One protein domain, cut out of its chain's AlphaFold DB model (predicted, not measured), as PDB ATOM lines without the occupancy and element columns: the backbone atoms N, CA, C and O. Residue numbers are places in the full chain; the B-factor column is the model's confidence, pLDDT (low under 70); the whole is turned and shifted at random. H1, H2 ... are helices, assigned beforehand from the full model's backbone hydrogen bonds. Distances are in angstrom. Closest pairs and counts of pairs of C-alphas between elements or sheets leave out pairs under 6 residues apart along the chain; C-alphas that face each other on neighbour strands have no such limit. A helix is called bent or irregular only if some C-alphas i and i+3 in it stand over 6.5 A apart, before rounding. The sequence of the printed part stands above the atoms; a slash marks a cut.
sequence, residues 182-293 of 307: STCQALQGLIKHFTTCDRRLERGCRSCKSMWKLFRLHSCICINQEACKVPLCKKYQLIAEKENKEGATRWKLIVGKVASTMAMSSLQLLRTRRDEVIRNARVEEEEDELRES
ATOM      1  N   SER A 182      26.086   2.848 133.086       85.50
ATOM      2  CA  SER A 182      27.327   2.556 133.823       85.50
ATOM      3  C   SER A 182      27.428   3.344 135.135       85.50
ATOM      4  O   SER A 182      27.708   2.775 136.193       85.50
ATOM      5  N   THR A 183      27.130   4.644 135.092       90.06
ATOM      6  CA  THR A 183      27.123   5.518 136.270       90.06
ATOM      7  C   THR A 183      25.996   5.148 137.234       90.06
ATOM      8  O   THR A 183      26.218   5.073 138.446       90.06
ATOM      9  N   CYS A 184      24.796   4.853 136.723       88.94
ATOM     10  CA  CYS A 184      23.676   4.411 137.550       88.94
ATOM     11  C   CYS A 184      23.953   3.074 138.256       88.94
ATOM     12  O   CYS A 184      23.712   2.967 139.458       88.94
ATOM     13  N   GLN A 185      24.514   2.087 137.555       87.69
ATOM     14  CA  GLN A 185      24.866   0.778 138.111       87.69
ATOM     15  C   GLN A 185      25.904   0.911 139.237       87.69
ATOM     16  O   GLN A 185      25.734   0.339 140.319       87.69
ATOM     17  N   ALA A 186      26.946   1.723 139.029       89.56
ATOM     18  CA  ALA A 186      27.944   2.005 140.057       89.56
ATOM     19  C   ALA A 186      27.320   2.674 141.299       89.56
ATOM     20  O   ALA A 186      27.597   2.276 142.436       89.56
ATOM     21  N   LEU A 187      26.433   3.657 141.098       91.06
ATOM     22  CA  LEU A 187      25.723   4.323 142.192       91.06
ATOM     23  C   LEU A 187      24.779   3.380 142.939       91.06
ATOM     24  O   LEU A 187      24.740   3.430 144.165       91.06
ATOM     25  N   GLN A 188      24.067   2.489 142.249       89.44
ATOM     26  CA  GLN A 188      23.221   1.478 142.888       89.44
ATOM     27  C   GLN A 188      24.028   0.560 143.809       89.44
ATOM     28  O   GLN A 188      23.586   0.280 144.923       89.44
ATOM     29  N   GLY A 189      25.229   0.145 143.391       88.81
ATOM     30  CA  GLY A 189      26.151  -0.604 144.248       88.81
ATOM     31  C   GLY A 189      26.537   0.172 145.511       88.81
ATOM     32  O   GLY A 189      26.490  -0.368 146.618       88.81
ATOM     33  N   LEU A 190      26.842   1.469 145.372       89.50
ATOM     34  CA  LEU A 190      27.146   2.333 146.516       89.50
ATOM     35  C   LEU A 190      25.935   2.551 147.435       89.50
ATOM     36  O   LEU A 190      26.113   2.595 148.650       89.50
ATOM     37  N   ILE A 191      24.722   2.671 146.885       88.50
ATOM     38  CA  ILE A 191      23.482   2.814 147.662       88.50
ATOM     39  C   ILE A 191      23.217   1.533 148.459       88.50
ATOM     40  O   ILE A 191      23.035   1.615 149.672       88.50
ATOM     41  N   LYS A 192      23.284   0.358 147.814       88.56
ATOM     42  CA  LYS A 192      23.132  -0.950 148.475       88.56
ATOM     43  C   LYS A 192      24.135  -1.124 149.615       88.56
ATOM     44  O   LYS A 192      23.766  -1.541 150.706       88.56
ATOM     45  N   HIS A 193      25.393  -0.745 149.393       89.38
ATOM     46  CA  HIS A 193      26.399  -0.757 150.452       89.38
ATOM     47  C   HIS A 193      26.070   0.232 151.581       89.38
ATOM     48  O   HIS A 193      26.228  -0.081 152.756       89.38
ATOM     49  N   PHE A 194      25.611   1.440 151.252       86.69
ATOM     50  CA  PHE A 194      25.295   2.471 152.242       86.69
ATOM     51  C   PHE A 194      24.143   2.079 153.180       86.69
ATOM     52  O   PHE A 194      24.096   2.545 154.323       86.69
ATOM     53  N   THR A 195      23.218   1.236 152.715       85.31
ATOM     54  CA  THR A 195      22.108   0.727 153.530       85.31
ATOM     55  C   THR A 195      22.515  -0.429 154.435       85.31
ATOM     56  O   THR A 195      21.960  -0.536 155.522       85.31
ATOM     57  N   THR A 196      23.482  -1.254 154.025       86.69
ATOM     58  CA  THR A 196      23.899  -2.463 154.761       86.69
ATOM     59  C   THR A 196      25.194  -2.302 155.563       86.69
ATOM     60  O   THR A 196      25.598  -3.226 156.256       86.69
ATOM     61  N   CYS A 197      25.883  -1.159 155.473       87.19
ATOM     62  CA  CYS A 197      27.166  -0.957 156.151       87.19
ATOM     63  C   CYS A 197      27.014  -0.426 157.588       87.19
ATOM     64  O   CYS A 197      26.650   0.736 157.794       87.19
ATOM     65  N   ASP A 198      27.456  -1.217 158.567       81.12
ATOM     66  CA  ASP A 198      27.429  -0.856 159.995       81.12
ATOM     67  C   ASP A 198      28.406   0.276 160.359       81.12
ATOM     68  O   ASP A 198      28.177   1.063 161.275       81.12
ATOM     69  N   ARG A 199      29.486   0.454 159.585       80.69
ATOM     70  CA  ARG A 199      30.519   1.487 159.831       80.69
ATOM     71  C   ARG A 199      30.148   2.883 159.308       80.69
ATOM     72  O   ARG A 199      31.016   3.760 159.208       80.69
ATOM     73  N   ARG A 200      28.885   3.108 158.934       75.88
ATOM     74  CA  ARG A 200      28.404   4.345 158.292       75.88
ATOM     75  C   ARG A 200      28.535   5.595 159.171       75.88
ATOM     76  O   ARG A 200      28.743   6.674 158.612       75.88
ATOM     77  N   LEU A 201      28.395   5.454 160.492       66.19
ATOM     78  CA  LEU A 201      28.295   6.574 161.442       66.19
ATOM     79  C   LEU A 201      29.592   6.854 162.216       66.19
ATOM     80  O   LEU A 201      29.907   8.015 162.445       66.19
ATOM     81  N   GLU A 202      30.368   5.829 162.576       52.50
ATOM     82  CA  GLU A 202      31.436   6.002 163.575       52.50
ATOM     83  C   GLU A 202      32.803   6.384 162.994       52.50
ATOM     84  O   GLU A 202      33.547   7.116 163.639       52.50
ATOM     85  N   ARG A 203      33.152   5.951 161.768       59.44
ATOM     86  CA  ARG A 203      34.398   6.373 161.069       59.44
ATOM     87  C   ARG A 203      34.301   6.432 159.538       59.44
ATOM     88  O   ARG A 203      35.217   6.955 158.895       59.44
ATOM     89  N   GLY A 204      33.208   5.930 158.956       69.94
ATOM     90  CA  GLY A 204      32.902   5.930 157.523       69.94
ATOM     91  C   GLY A 204      33.900   5.129 156.675       69.94
ATOM     92  O   GLY A 204      35.050   5.536 156.484       69.94
ATOM     93  N   CYS A 205      33.461   4.015 156.086       88.19
ATOM     94  CA  CYS A 205      34.234   3.349 155.032       88.19
ATOM     95  C   CYS A 205      34.375   4.265 153.791       88.19
ATOM     96  O   CYS A 205      33.682   5.282 153.667       88.19
ATOM     97  N   ARG A 206      35.267   3.917 152.851       86.75
ATOM     98  CA  ARG A 206      35.500   4.725 151.633       86.75
ATOM     99  C   ARG A 206      34.211   4.925 150.821       86.75
ATOM    100  O   ARG A 206      33.908   6.054 150.448       86.75
ATOM    101  N   SER A 207      33.421   3.867 150.636       86.50
ATOM    102  CA  SER A 207      32.163   3.894 149.876       86.50
ATOM    103  C   SER A 207      31.089   4.767 150.535       86.50
ATOM    104  O   SER A 207      30.497   5.619 149.872       86.50
ATOM    105  N   CYS A 208      30.890   4.648 151.854       87.62
ATOM    106  CA  CYS A 208      29.957   5.505 152.589       87.62
ATOM    107  C   CYS A 208      30.393   6.972 152.570       87.62
ATOM    108  O   CYS A 208      29.549   7.844 152.397       87.62
ATOM    109  N   LYS A 209      31.695   7.265 152.698       87.88
ATOM    110  CA  LYS A 209      32.219   8.639 152.606       87.88
ATOM    111  C   LYS A 209      31.922   9.276 151.249       87.88
ATOM    112  O   LYS A 209      31.553  10.447 151.204       87.88
ATOM    113  N   SER A 210      32.059   8.525 150.158       88.81
ATOM    114  CA  SER A 210      31.708   9.002 148.817       88.81
ATOM    115  C   SER A 210      30.211   9.284 148.687       88.81
ATOM    116  O   SER A 210      29.832  10.357 148.221       88.81
ATOM    117  N   MET A 211      29.365   8.372 149.174       89.94
ATOM    118  CA  MET A 211      27.910   8.538 149.138       89.94
ATOM    119  C   MET A 211      27.441   9.740 149.979       89.94
ATOM    120  O   MET A 211      26.669  10.568 149.503       89.94
ATOM    121  N   TRP A 212      27.993   9.914 151.185       86.81
ATOM    122  CA  TRP A 212      27.737  11.086 152.029       86.81
ATOM    123  C   TRP A 212      28.077  12.407 151.316       86.81
ATOM    124  O   TRP A 212      27.292  13.354 151.361       86.81
ATOM    125  N   LYS A 213      29.220  12.474 150.615       88.00
ATOM    126  CA  LYS A 213      29.603  13.661 149.831       88.00
ATOM    127  C   LYS A 213      28.638  13.931 148.676       88.00
ATOM    128  O   LYS A 213      28.347  15.095 148.414       88.00
ATOM    129  N   LEU A 214      28.139  12.888 148.011       90.81
ATOM    130  CA  LEU A 214      27.199  13.024 146.899       90.81
ATOM    131  C   LEU A 214      25.823  13.520 147.369       90.81
ATOM    132  O   LEU A 214      25.277  14.440 146.762       90.81
ATOM    133  N   PHE A 215      25.305  12.997 148.486       88.88
ATOM    134  CA  PHE A 215      24.074  13.510 149.101       88.88
ATOM    135  C   PHE A 215      24.217  14.972 149.528       88.88
ATOM    136  O   PHE A 215      23.347  15.789 149.219       88.88
ATOM    137  N   ARG A 216      25.343  15.330 150.163       87.62
ATOM    138  CA  ARG A 216      25.644  16.727 150.506       87.62
ATOM    139  C   ARG A 216      25.680  17.607 149.254       87.62
ATOM    140  O   ARG A 216      25.063  18.666 149.247       87.62
ATOM    141  N   LEU A 217      26.350  17.170 148.187       88.69
ATOM    142  CA  LEU A 217      26.432  17.916 146.927       88.69
ATOM    143  C   LEU A 217      25.047  18.128 146.297       88.69
ATOM    144  O   LEU A 217      24.724  19.254 145.928       88.69
ATOM    145  N   HIS A 218      24.216  17.084 146.231       89.50
ATOM    146  CA  HIS A 218      22.840  17.195 145.745       89.50
ATOM    147  C   HIS A 218      22.028  18.191 146.579       89.50
ATOM    148  O   HIS A 218      21.366  19.055 146.012       89.50
ATOM    149  N   SER A 219      22.119  18.117 147.910       87.19
ATOM    150  CA  SER A 219      21.368  18.994 148.817       87.19
ATOM    151  C   SER A 219      21.654  20.483 148.586       87.19
ATOM    152  O   SER A 219      20.737  21.297 148.653       87.19
ATOM    153  N   CYS A 220      22.896  20.836 148.233       84.81
ATOM    154  CA  CYS A 220      23.288  22.215 147.939       84.81
ATOM    155  C   CYS A 220      22.831  22.709 146.553       84.81
ATOM    156  O   CYS A 220      22.827  23.913 146.322       84.81
ATOM    157  N   ILE A 221      22.504  21.804 145.623       85.56
ATOM    158  CA  ILE A 221      22.069  22.129 144.250       85.56
ATOM    159  C   ILE A 221      20.539  22.028 144.117       85.56
ATOM    160  O   ILE A 221      19.942  22.651 143.243       85.56
ATOM    161  N   CYS A 222      19.891  21.219 144.955       85.69
ATOM    162  CA  CYS A 222      18.465  20.943 144.880       85.69
ATOM    163  C   CYS A 222      17.625  22.172 145.255       85.69
ATOM    164  O   CYS A 222      17.746  22.693 146.361       85.69
ATOM    165  N   ILE A 223      16.746  22.592 144.341       77.44
ATOM    166  CA  ILE A 223      15.882  23.772 144.505       77.44
ATOM    167  C   ILE A 223      14.535  23.402 145.158       77.44
ATOM    168  O   ILE A 223      14.015  24.166 145.964       77.44
ATOM    169  N   ASN A 224      13.982  22.214 144.871       71.44
ATOM    170  CA  ASN A 224      12.628  21.834 145.303       71.44
ATOM    171  C   ASN A 224      12.660  20.882 146.503       71.44
ATOM    172  O   ASN A 224      12.843  19.678 146.333       71.44
ATOM    173  N   GLN A 225      12.441  21.422 147.702       62.38
ATOM    174  CA  GLN A 225      12.588  20.705 148.975       62.38
ATOM    175  C   GLN A 225      11.488  19.663 149.235       62.38
ATOM    176  O   GLN A 225      11.785  18.567 149.700       62.38
ATOM    177  N   GLU A 226      10.237  19.971 148.889       63.50
ATOM    178  CA  GLU A 226       9.080  19.125 149.236       63.50
ATOM    179  C   GLU A 226       8.839  17.982 148.235       63.50
ATOM    180  O   GLU A 226       8.302  16.938 148.585       63.50
ATOM    181  N   ALA A 227       9.305  18.135 146.991       74.44
ATOM    182  CA  ALA A 227       9.167  17.118 145.944       74.44
ATOM    183  C   ALA A 227      10.430  16.253 145.753       74.44
ATOM    184  O   ALA A 227      10.453  15.361 144.899       74.44
ATOM    185  N   CYS A 228      11.517  16.526 146.486       84.00
ATOM    186  CA  CYS A 228      12.769  15.801 146.303       84.00
ATOM    187  C   CYS A 228      12.727  14.422 146.974       84.00
ATOM    188  O   CYS A 228      12.677  14.308 148.194       84.00
ATOM    189  N   LYS A 229      12.838  13.364 146.163       85.00
ATOM    190  CA  LYS A 229      12.876  11.967 146.628       85.00
ATOM    191  C   LYS A 229      14.279  11.471 147.021       85.00
ATOM    192  O   LYS A 229      14.441  10.306 147.368       85.00
ATOM    193  N   VAL A 230      15.316  12.316 146.946       85.56
ATOM    194  CA  VAL A 230      16.694  11.911 147.278       85.56
ATOM    195  C   VAL A 230      16.865  11.812 148.803       85.56
ATOM    196  O   VAL A 230      16.635  12.805 149.504       85.56
ATOM    197  N   PRO A 231      17.322  10.662 149.340       81.75
ATOM    198  CA  PRO A 231      17.534  10.484 150.773       81.75
ATOM    199  C   PRO A 231      18.459  11.548 151.367       81.75
ATOM    200  O   PRO A 231      19.429  11.971 150.742       81.75
ATOM    201  N   LEU A 232      18.182  11.957 152.610       83.25
ATOM    202  CA  LEU A 232      19.008  12.888 153.397       83.25
ATOM    203  C   LEU A 232      19.143  14.312 152.820       83.25
ATOM    204  O   LEU A 232      19.795  15.141 153.456       83.25
ATOM    205  N   CYS A 233      18.500  14.626 151.689       84.38
ATOM    206  CA  CYS A 233      18.538  15.952 151.071       84.38
ATOM    207  C   CYS A 233      18.095  17.049 152.060       84.38
ATOM    208  O   CYS A 233      18.868  17.960 152.357       84.38
ATOM    209  N   LYS A 234      16.912  16.887 152.676       82.50
ATOM    210  CA  LYS A 234      16.350  17.832 153.662       82.50
ATOM    211  C   LYS A 234      17.233  17.980 154.908       82.50
ATOM    212  O   LYS A 234      17.478  19.087 155.375       82.50
ATOM    213  N   LYS A 235      17.793  16.870 155.411       81.25
ATOM    214  CA  LYS A 235      18.696  16.873 156.577       81.25
ATOM    215  C   LYS A 235      19.956  17.705 156.315       81.25
ATOM    216  O   LYS A 235      20.379  18.454 157.189       81.25
ATOM    217  N   TYR A 236      20.560  17.572 155.135       76.62
ATOM    218  CA  TYR A 236      21.786  18.295 154.802       76.62
ATOM    219  C   TYR A 236      21.576  19.774 154.498       76.62
ATOM    220  O   TYR A 236      22.467  20.562 154.808       76.62
ATOM    221  N   GLN A 237      20.425  20.161 153.950       73.62
ATOM    222  CA  GLN A 237      20.094  21.577 153.752       73.62
ATOM    223  C   GLN A 237      20.041  22.324 155.090       73.62
ATOM    224  O   GLN A 237      20.715  23.338 155.245       73.62
ATOM    225  N   LEU A 238      19.389  21.739 156.099       73.00
ATOM    226  CA  LEU A 238      19.329  22.301 157.455       73.00
ATOM    227  C   LEU A 238      20.710  22.418 158.125       73.00
ATOM    228  O   LEU A 238      20.956  23.331 158.911       73.00
ATOM    229  N   ILE A 239      21.623  21.486 157.834       73.06
ATOM    230  CA  ILE A 239      23.010  21.542 158.321       73.06
ATOM    231  C   ILE A 239      23.791  22.636 157.573       73.06
ATOM    232  O   ILE A 239      24.515  23.409 158.196       73.06
ATOM    233  N   ALA A 240      23.614  22.747 156.255       67.62
ATOM    234  CA  ALA A 240      24.295  23.736 155.422       67.62
ATOM    235  C   ALA A 240      23.892  25.185 155.752       67.62
ATOM    236  O   ALA A 240      24.742  26.073 155.708       67.62
ATOM    237  N   GLU A 241      22.632  25.422 156.123       66.12
ATOM    238  CA  GLU A 241      22.147  26.726 156.597       66.12
ATOM    239  C   GLU A 241      22.823  27.150 157.913       66.12
ATOM    240  O   GLU A 241      23.134  28.328 158.099       66.12
ATOM    241  N   LYS A 242      23.125  26.187 158.797       64.94
ATOM    242  CA  LYS A 242      23.778  26.423 160.097       64.94
ATOM    243  C   LYS A 242      25.304  26.581 160.006       64.94
ATOM    244  O   LYS A 242      25.876  27.360 160.760       64.94
ATOM    245  N   GLU A 243      25.969  25.888 159.079       62.12
ATOM    246  CA  GLU A 243      27.439  25.882 158.904       62.12
ATOM    247  C   GLU A 243      28.001  27.094 158.119       62.12
ATOM    248  O   GLU A 243      29.165  27.099 157.715       62.12
ATOM    249  N   ASN A 244      27.213  28.146 157.875       57.91
ATOM    250  CA  ASN A 244      27.551  29.246 156.957       57.91
ATOM    251  C   ASN A 244      28.669  30.209 157.442       57.91
ATOM    252  O   ASN A 244      28.783  31.324 156.930       57.91
ATOM    253  N   LYS A 245      29.516  29.805 158.399       54.16
ATOM    254  CA  LYS A 245      30.653  30.595 158.892       54.16
ATOM    255  C   LYS A 245      31.980  29.867 158.608       54.16
ATOM    256  O   LYS A 245      32.250  28.775 159.089       54.16
ATOM    257  N   GLU A 246      32.777  30.496 157.743       48.09
ATOM    258  CA  GLU A 246      34.243  30.372 157.596       48.09
ATOM    259  C   GLU A 246      34.851  29.147 156.871       48.09
ATOM    260  O   GLU A 246      35.828  29.324 156.146       48.09
ATOM    261  N   GLY A 247      34.245  27.953 156.870       52.22
ATOM    262  CA  GLY A 247      34.721  26.805 156.052       52.22
ATOM    263  C   GLY A 247      34.186  26.753 154.605       52.22
ATOM    264  O   GLY A 247      34.477  25.833 153.833       52.22
ATOM    265  N   ALA A 248      33.345  27.725 154.240       59.84
ATOM    266  CA  ALA A 248      32.321  27.578 153.206       59.84
ATOM    267  C   ALA A 248      32.744  27.974 151.779       59.84
ATOM    268  O   ALA A 248      32.087  27.574 150.819       59.84
ATOM    269  N   THR A 249      33.818  28.742 151.588       70.06
ATOM    270  CA  THR A 249      34.135  29.353 150.280       70.06
ATOM    271  C   THR A 249      34.560  28.321 149.233       70.06
ATOM    272  O   THR A 249      33.998  28.286 148.140       70.06
ATOM    273  N   ARG A 250      35.483  27.409 149.570       80.69
ATOM    274  CA  ARG A 250      35.961  26.375 148.632       80.69
ATOM    275  C   ARG A 250      34.868  25.373 148.248       80.69
ATOM    276  O   ARG A 250      34.778  25.000 147.080       80.69
ATOM    277  N   TRP A 251      34.035  24.944 149.199       83.19
ATOM    278  CA  TRP A 251      32.921  24.030 148.912       83.19
ATOM    279  C   TRP A 251      31.839  24.711 148.065       83.19
ATOM    280  O   TRP A 251      31.395  24.127 147.078       83.19
ATOM    281  N   LYS A 252      31.491  25.972 148.362       83.44
ATOM    282  CA  LYS A 252      30.569  26.775 147.538       83.44
ATOM    283  C   LYS A 252      31.050  26.906 146.091       83.44
ATOM    284  O   LYS A 252      30.242  26.776 145.179       83.44
ATOM    285  N   LEU A 253      32.355  27.082 145.865       85.56
ATOM    286  CA  LEU A 253      32.923  27.110 144.511       85.56
ATOM    287  C   LEU A 253      32.752  25.774 143.772       85.56
ATOM    288  O   LEU A 253      32.448  25.775 142.582       85.56
ATOM    289  N   ILE A 254      32.929  24.638 144.458       86.56
ATOM    290  CA  ILE A 254      32.705  23.307 143.866       86.56
ATOM    291  C   ILE A 254      31.230  23.135 143.503       86.56
ATOM    292  O   ILE A 254      30.927  22.765 142.372       86.56
ATOM    293  N   VAL A 255      30.323  23.448 144.433       88.06
ATOM    294  CA  VAL A 255      28.872  23.385 144.207       88.06
ATOM    295  C   VAL A 255      28.476  24.262 143.018       88.06
ATOM    296  O   VAL A 255      27.794  23.783 142.116       88.06
ATOM    297  N   GLY A 256      28.957  25.509 142.973       87.75
ATOM    298  CA  GLY A 256      28.689  26.441 141.878       87.75
ATOM    299  C   GLY A 256      29.166  25.910 140.526       87.75
ATOM    300  O   GLY A 256      28.391  25.893 139.575       87.75
ATOM    301  N   LYS A 257      30.401  25.389 140.445       91.19
ATOM    302  CA  LYS A 257      30.931  24.790 139.207       91.19
ATOM    303  C   LYS A 257      30.099  23.592 138.745       91.19
ATOM    304  O   LYS A 257      29.750  23.531 137.570       91.19
ATOM    305  N   VAL A 258      29.744  22.679 139.652       91.31
ATOM    306  CA  VAL A 258      28.908  21.511 139.321       91.31
ATOM    307  C   VAL A 258      27.521  21.952 138.850       91.31
ATOM    308  O   VAL A 258      27.047  21.453 137.833       91.31
ATOM    309  N   ALA A 259      26.893  22.916 139.527       87.75
ATOM    310  CA  ALA A 259      25.593  23.454 139.131       87.75
ATOM    311  C   ALA A 259      25.635  24.109 137.738       87.75
ATOM    312  O   ALA A 259      24.762  23.844 136.910       87.75
ATOM    313  N   SER A 260      26.674  24.898 137.437       88.38
ATOM    314  CA  SER A 260      26.876  25.474 136.101       88.38
ATOM    315  C   SER A 260      27.066  24.394 135.032       88.38
ATOM    316  O   SER A 260      26.426  24.464 133.984       88.38
ATOM    317  N   THR A 261      27.881  23.366 135.295       89.75
ATOM    318  CA  THR A 261      28.053  22.230 134.373       89.75
ATOM    319  C   THR A 261      26.731  21.495 134.137       89.75
ATOM    320  O   THR A 261      26.381  21.231 132.989       89.75
ATOM    321  N   MET A 262      25.942  21.250 135.192       85.81
ATOM    322  CA  MET A 262      24.608  20.647 135.073       85.81
ATOM    323  C   MET A 262      23.665  21.495 134.211       85.81
ATOM    324  O   MET A 262      22.954  20.948 133.368       85.81
ATOM    325  N   ALA A 263      23.652  22.817 134.401       85.88
ATOM    326  CA  ALA A 263      22.831  23.726 133.604       85.88
ATOM    327  C   ALA A 263      23.241  23.703 132.122       85.88
ATOM    328  O   ALA A 263      22.380  23.608 131.249       85.88
ATOM    329  N   MET A 264      24.547  23.706 131.834       84.25
ATOM    330  CA  MET A 264      25.067  23.603 130.468       84.25
ATOM    331  C   MET A 264      24.678  22.280 129.797       84.25
ATOM    332  O   MET A 264      24.218  22.300 128.656       84.25
ATOM    333  N   SER A 265      24.796  21.146 130.495       80.81
ATOM    334  CA  SER A 265      24.376  19.843 129.964       80.81
ATOM    335  C   SER A 265      22.866  19.779 129.718       80.81
ATOM    336  O   SER A 265      22.436  19.261 128.691       80.81
ATOM    337  N   SER A 266      22.048  20.350 130.604       77.19
ATOM    338  CA  SER A 266      20.595  20.438 130.400       77.19
ATOM    339  C   SER A 266      20.236  21.296 129.183       77.19
ATOM    340  O   SER A 266      19.380  20.912 128.390       77.19
ATOM    341  N   LEU A 267      20.918  22.430 128.987       74.56
ATOM    342  CA  LEU A 267      20.739  23.277 127.803       74.56
ATOM    343  C   LEU A 267      21.164  22.566 126.513       74.56
ATOM    344  O   LEU A 267      20.494  22.709 125.493       74.56
ATOM    345  N   GLN A 268      22.250  21.790 126.552       70.38
ATOM    346  CA  GLN A 268      22.666  20.955 125.422       70.38
ATOM    347  C   GLN A 268      21.597  19.917 125.079       70.38
ATOM    348  O   GLN A 268      21.210  19.831 123.919       70.38
ATOM    349  N   LEU A 269      21.045  19.211 126.071       64.50
ATOM    350  CA  LEU A 269      19.965  18.242 125.853       64.50
ATOM    351  C   LEU A 269      18.706  18.888 125.253       64.50
ATOM    352  O   LEU A 269      18.078  18.301 124.373       64.50
ATOM    353  N   LEU A 270      18.347  20.100 125.688       64.38
ATOM    354  CA  LEU A 270      17.222  20.848 125.114       64.38
ATOM    355  C   LEU A 270      17.471  21.243 123.654       64.38
ATOM    356  O   LEU A 270      16.551  21.169 122.841       64.38
ATOM    357  N   ARG A 271      18.705  21.637 123.312       61.66
ATOM    358  CA  ARG A 271      19.098  21.924 121.924       61.66
ATOM    359  C   ARG A 271      19.042  20.666 121.064       61.66
ATOM    360  O   ARG A 271      18.360  20.680 120.051       61.66
ATOM    361  N   THR A 272      19.638  19.561 121.517       61.78
ATOM    362  CA  THR A 272      19.605  18.281 120.796       61.78
ATOM    363  C   THR A 272      18.176  17.797 120.556       61.78
ATOM    364  O   THR A 272      17.866  17.383 119.444       61.78
ATOM    365  N   ARG A 273      17.290  17.906 121.558       55.62
ATOM    366  CA  ARG A 273      15.874  17.534 121.413       55.62
ATOM    367  C   ARG A 273      15.155  18.414 120.388       55.62
ATOM    368  O   ARG A 273      14.350  17.908 119.620       55.62
ATOM    369  N   ARG A 274      15.440  19.721 120.361       60.69
ATOM    370  CA  ARG A 274      14.885  20.629 119.346       60.69
ATOM    371  C   ARG A 274      15.364  20.251 117.944       60.69
ATOM    372  O   ARG A 274      14.548  20.190 117.034       60.69
ATOM    373  N   ASP A 275      16.652  19.963 117.785       66.81
ATOM    374  CA  ASP A 275      17.228  19.575 116.494       66.81
ATOM    375  C   ASP A 275      16.680  18.224 116.003       66.81
ATOM    376  O   ASP A 275      16.519  18.026 114.804       66.81
ATOM    377  N   GLU A 276      16.383  17.296 116.915       64.94
ATOM    378  CA  GLU A 276      15.738  16.012 116.613       64.94
ATOM    379  C   GLU A 276      14.287  16.191 116.158       64.94
ATOM    380  O   GLU A 276      13.913  15.634 115.135       64.94
ATOM    381  N   VAL A 277      13.506  17.041 116.835       72.81
ATOM    382  CA  VAL A 277      12.140  17.384 116.397       72.81
ATOM    383  C   VAL A 277      12.153  18.025 115.007       72.81
ATOM    384  O   VAL A 277      11.344  17.656 114.167       72.81
ATOM    385  N   ILE A 278      13.096  18.934 114.733       71.94
ATOM    386  CA  ILE A 278      13.223  19.568 113.409       71.94
ATOM    387  C   ILE A 278      13.602  18.542 112.333       71.94
ATOM    388  O   ILE A 278      13.095  18.618 111.220       71.94
ATOM    389  N   ARG A 279      14.498  17.594 112.637       68.19
ATOM    390  CA  ARG A 279      14.845  16.520 111.693       68.19
ATOM    391  C   ARG A 279      13.661  15.599 111.424       68.19
ATOM    392  O   ARG A 279      13.412  15.311 110.265       68.19
ATOM    393  N   ASN A 280      12.942  15.178 112.463       70.00
ATOM    394  CA  ASN A 280      11.788  14.295 112.307       70.00
ATOM    395  C   ASN A 280      10.668  14.982 111.518       70.00
ATOM    396  O   ASN A 280      10.118  14.360 110.627       70.00
ATOM    397  N   ALA A 281      10.417  16.276 111.754       70.44
ATOM    398  CA  ALA A 281       9.448  17.044 110.973       70.44
ATOM    399  C   ALA A 281       9.819  17.127 109.480       70.44
ATOM    400  O   ALA A 281       8.948  17.021 108.631       70.44
ATOM    401  N   ARG A 282      11.111  17.262 109.144       70.69
ATOM    402  CA  ARG A 282      11.567  17.229 107.740       70.69
ATOM    403  C   ARG A 282      11.402  15.856 107.094       70.69
ATOM    404  O   ARG A 282      11.101  15.786 105.915       70.69
ATOM    405  N   VAL A 283      11.627  14.785 107.857       71.56
ATOM    406  CA  VAL A 283      11.401  13.412 107.380       71.56
ATOM    407  C   VAL A 283       9.908  13.166 107.163       71.56
ATOM    408  O   VAL A 283       9.544  12.601 106.143       71.56
ATOM    409  N   GLU A 284       9.049  13.639 108.069       68.88
ATOM    410  CA  GLU A 284       7.590  13.573 107.911       68.88
ATOM    411  C   GLU A 284       7.114  14.376 106.686       68.88
ATOM    412  O   GLU A 284       6.308  13.865 105.915       68.88
ATOM    413  N   GLU A 285       7.655  15.579 106.445       70.81
ATOM    414  CA  GLU A 285       7.377  16.366 105.227       70.81
ATOM    415  C   GLU A 285       7.812  15.625 103.946       70.81
ATOM    416  O   GLU A 285       7.040  15.549 102.992       70.81
ATOM    417  N   GLU A 286       9.010  15.026 103.923       69.31
ATOM    418  CA  GLU A 286       9.492  14.227 102.782       69.31
ATOM    419  C   GLU A 286       8.645  12.954 102.555       69.31
ATOM    420  O   GLU A 286       8.384  12.572 101.411       69.31
ATOM    421  N   GLU A 287       8.186  12.293 103.623       70.81
ATOM    422  CA  GLU A 287       7.301  11.122 103.543       70.81
ATOM    423  C   GLU A 287       5.890  11.489 103.050       70.81
ATOM    424  O   GLU A 287       5.315  10.751 102.241       70.81
ATOM    425  N   ASP A 288       5.343  12.629 103.479       69.94
ATOM    426  CA  ASP A 288       4.053  13.134 103.003       69.94
ATOM    427  C   ASP A 288       4.120  13.566 101.526       69.94
ATOM    428  O   ASP A 288       3.227  13.196 100.757       69.94
ATOM    429  N   GLU A 289       5.196  14.231 101.085       73.38
ATOM    430  CA  GLU A 289       5.424  14.556  99.665       73.38
ATOM    431  C   GLU A 289       5.512  13.290  98.791       73.38
ATOM    432  O   GLU A 289       4.907  13.212  97.712       73.38
ATOM    433  N   LEU A 290       6.221  12.256  99.258       70.69
ATOM    434  CA  LEU A 290       6.296  10.965  98.565       70.69
ATOM    435  C   LEU A 290       4.929  10.270  98.500       70.69
ATOM    436  O   LEU A 290       4.588   9.679  97.467       70.69
ATOM    437  N   ARG A 291       4.125  10.360  99.567       72.12
ATOM    438  CA  ARG A 291       2.768   9.797  99.610       72.12
ATOM    439  C   ARG A 291       1.812  10.541  98.674       72.12
ATOM    440  O   ARG A 291       1.047   9.891  97.960       72.12
ATOM    441  N   GLU A 292       1.870  11.870  98.626       72.00
ATOM    442  CA  GLU A 292       1.080  12.688  97.696       72.00
ATOM    443  C   GLU A 292       1.452  12.419  96.234       72.00
ATOM    444  O   GLU A 292       0.564  12.193  95.406       72.00
ATOM    445  N   SER A 293       2.750  12.345  95.926       69.00
ATOM    446  CA  SER A 293       3.233  11.957  94.598       69.00
ATOM    447  C   SER A 293       2.721  10.564  94.213       69.00
ATOM    448  O   SER A 293       2.145  10.393  93.138       69.00
TER     449      SER A 293
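AT A GLANCE: This is residues 182 to 293 of the 307 residues of the protein "BTB/POZ and TAZ domain protein" of Medicago truncatula (UniProt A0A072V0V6). Picture a small head of helices with one very long helix, H4, sticking out of it as an arm with its residues 263 to 293. In the head the short helices H1 and H3 cross H2, H1 near its first end and H3 near its last, and the early part of H4 also packs on the last end of H2. The printed part has 112 residues with four named helices, in the order H1, H2, H3, H4, and no named strand; its class is all helix. The whole is extended, with a radius of gyration of the C-alphas of 21.6 A, and it spans 75 by 33 by 25 A, the arm making the length.

IN THESE COORDINATES: Find C-alpha 182 at (27.327, 2.556, 133.823); from there H1 runs through residues 182 to 196, 21.8 A from first to last C-alpha. H2 follows at residues 206 to 221, 23.2 A long, beginning at C-alpha 206 at (35.500, 4.725, 151.633). Next comes H3, residues 233 to 242. Then look for C-alpha 248 at (32.321, 27.578, 153.206), where H4 begins; it takes residues 248 to 293 and runs 67.3 A to C-alpha 293 at (3.233, 11.957, 94.598). No helix is bent.

HOW THE PARTS SIT: Begin at H2, the hub, which touches the other three helices. H1 touches it with residues 190 to 194 alone, the closest C-alphas being those of Phe 194 and Cys 208, 5.6 A apart; their lines are only just about perpendicular, at 70.1 degrees. With its residues 215 to 220 alone H2 touches H3, about perpendicular at 74 degrees; the closest C-alphas, those of Ser 219 and Cys 233, are 4.7 A apart. Look at residues 255 to 259 of H4, which alone touch H2: the closest C-alphas are those of Ile 221 and Ala 259, at 6.4 A, and the lines are about perpendicular at 74 degrees. The helix packing is mostly crossed, with no touching pair at a shallow tilt. H1 is apart from H3 and from H4, and H3 is apart from H4. In H1, H2 and H4 every O i to N i+4 pair is within hydrogen-bond range; in H3 it is 5 of 6.

THE WHOLE: The two C-alphas farthest apart are those of Glu 202 and Ser 293, 74.8 A. Without the stretches that stand free, residues 242 to 247 and 263 to 293, the body spans 32 by 30 by 27 A. The printed part has no cut. The link from H2 to H3 is long, that from H1 to H2 short and that from H3 to H4 tight. The mean pLDDT of the printed part is 77.7; 28 residues are under 70, among them residues 201 to 204, 240 to 248 and 269 to 276.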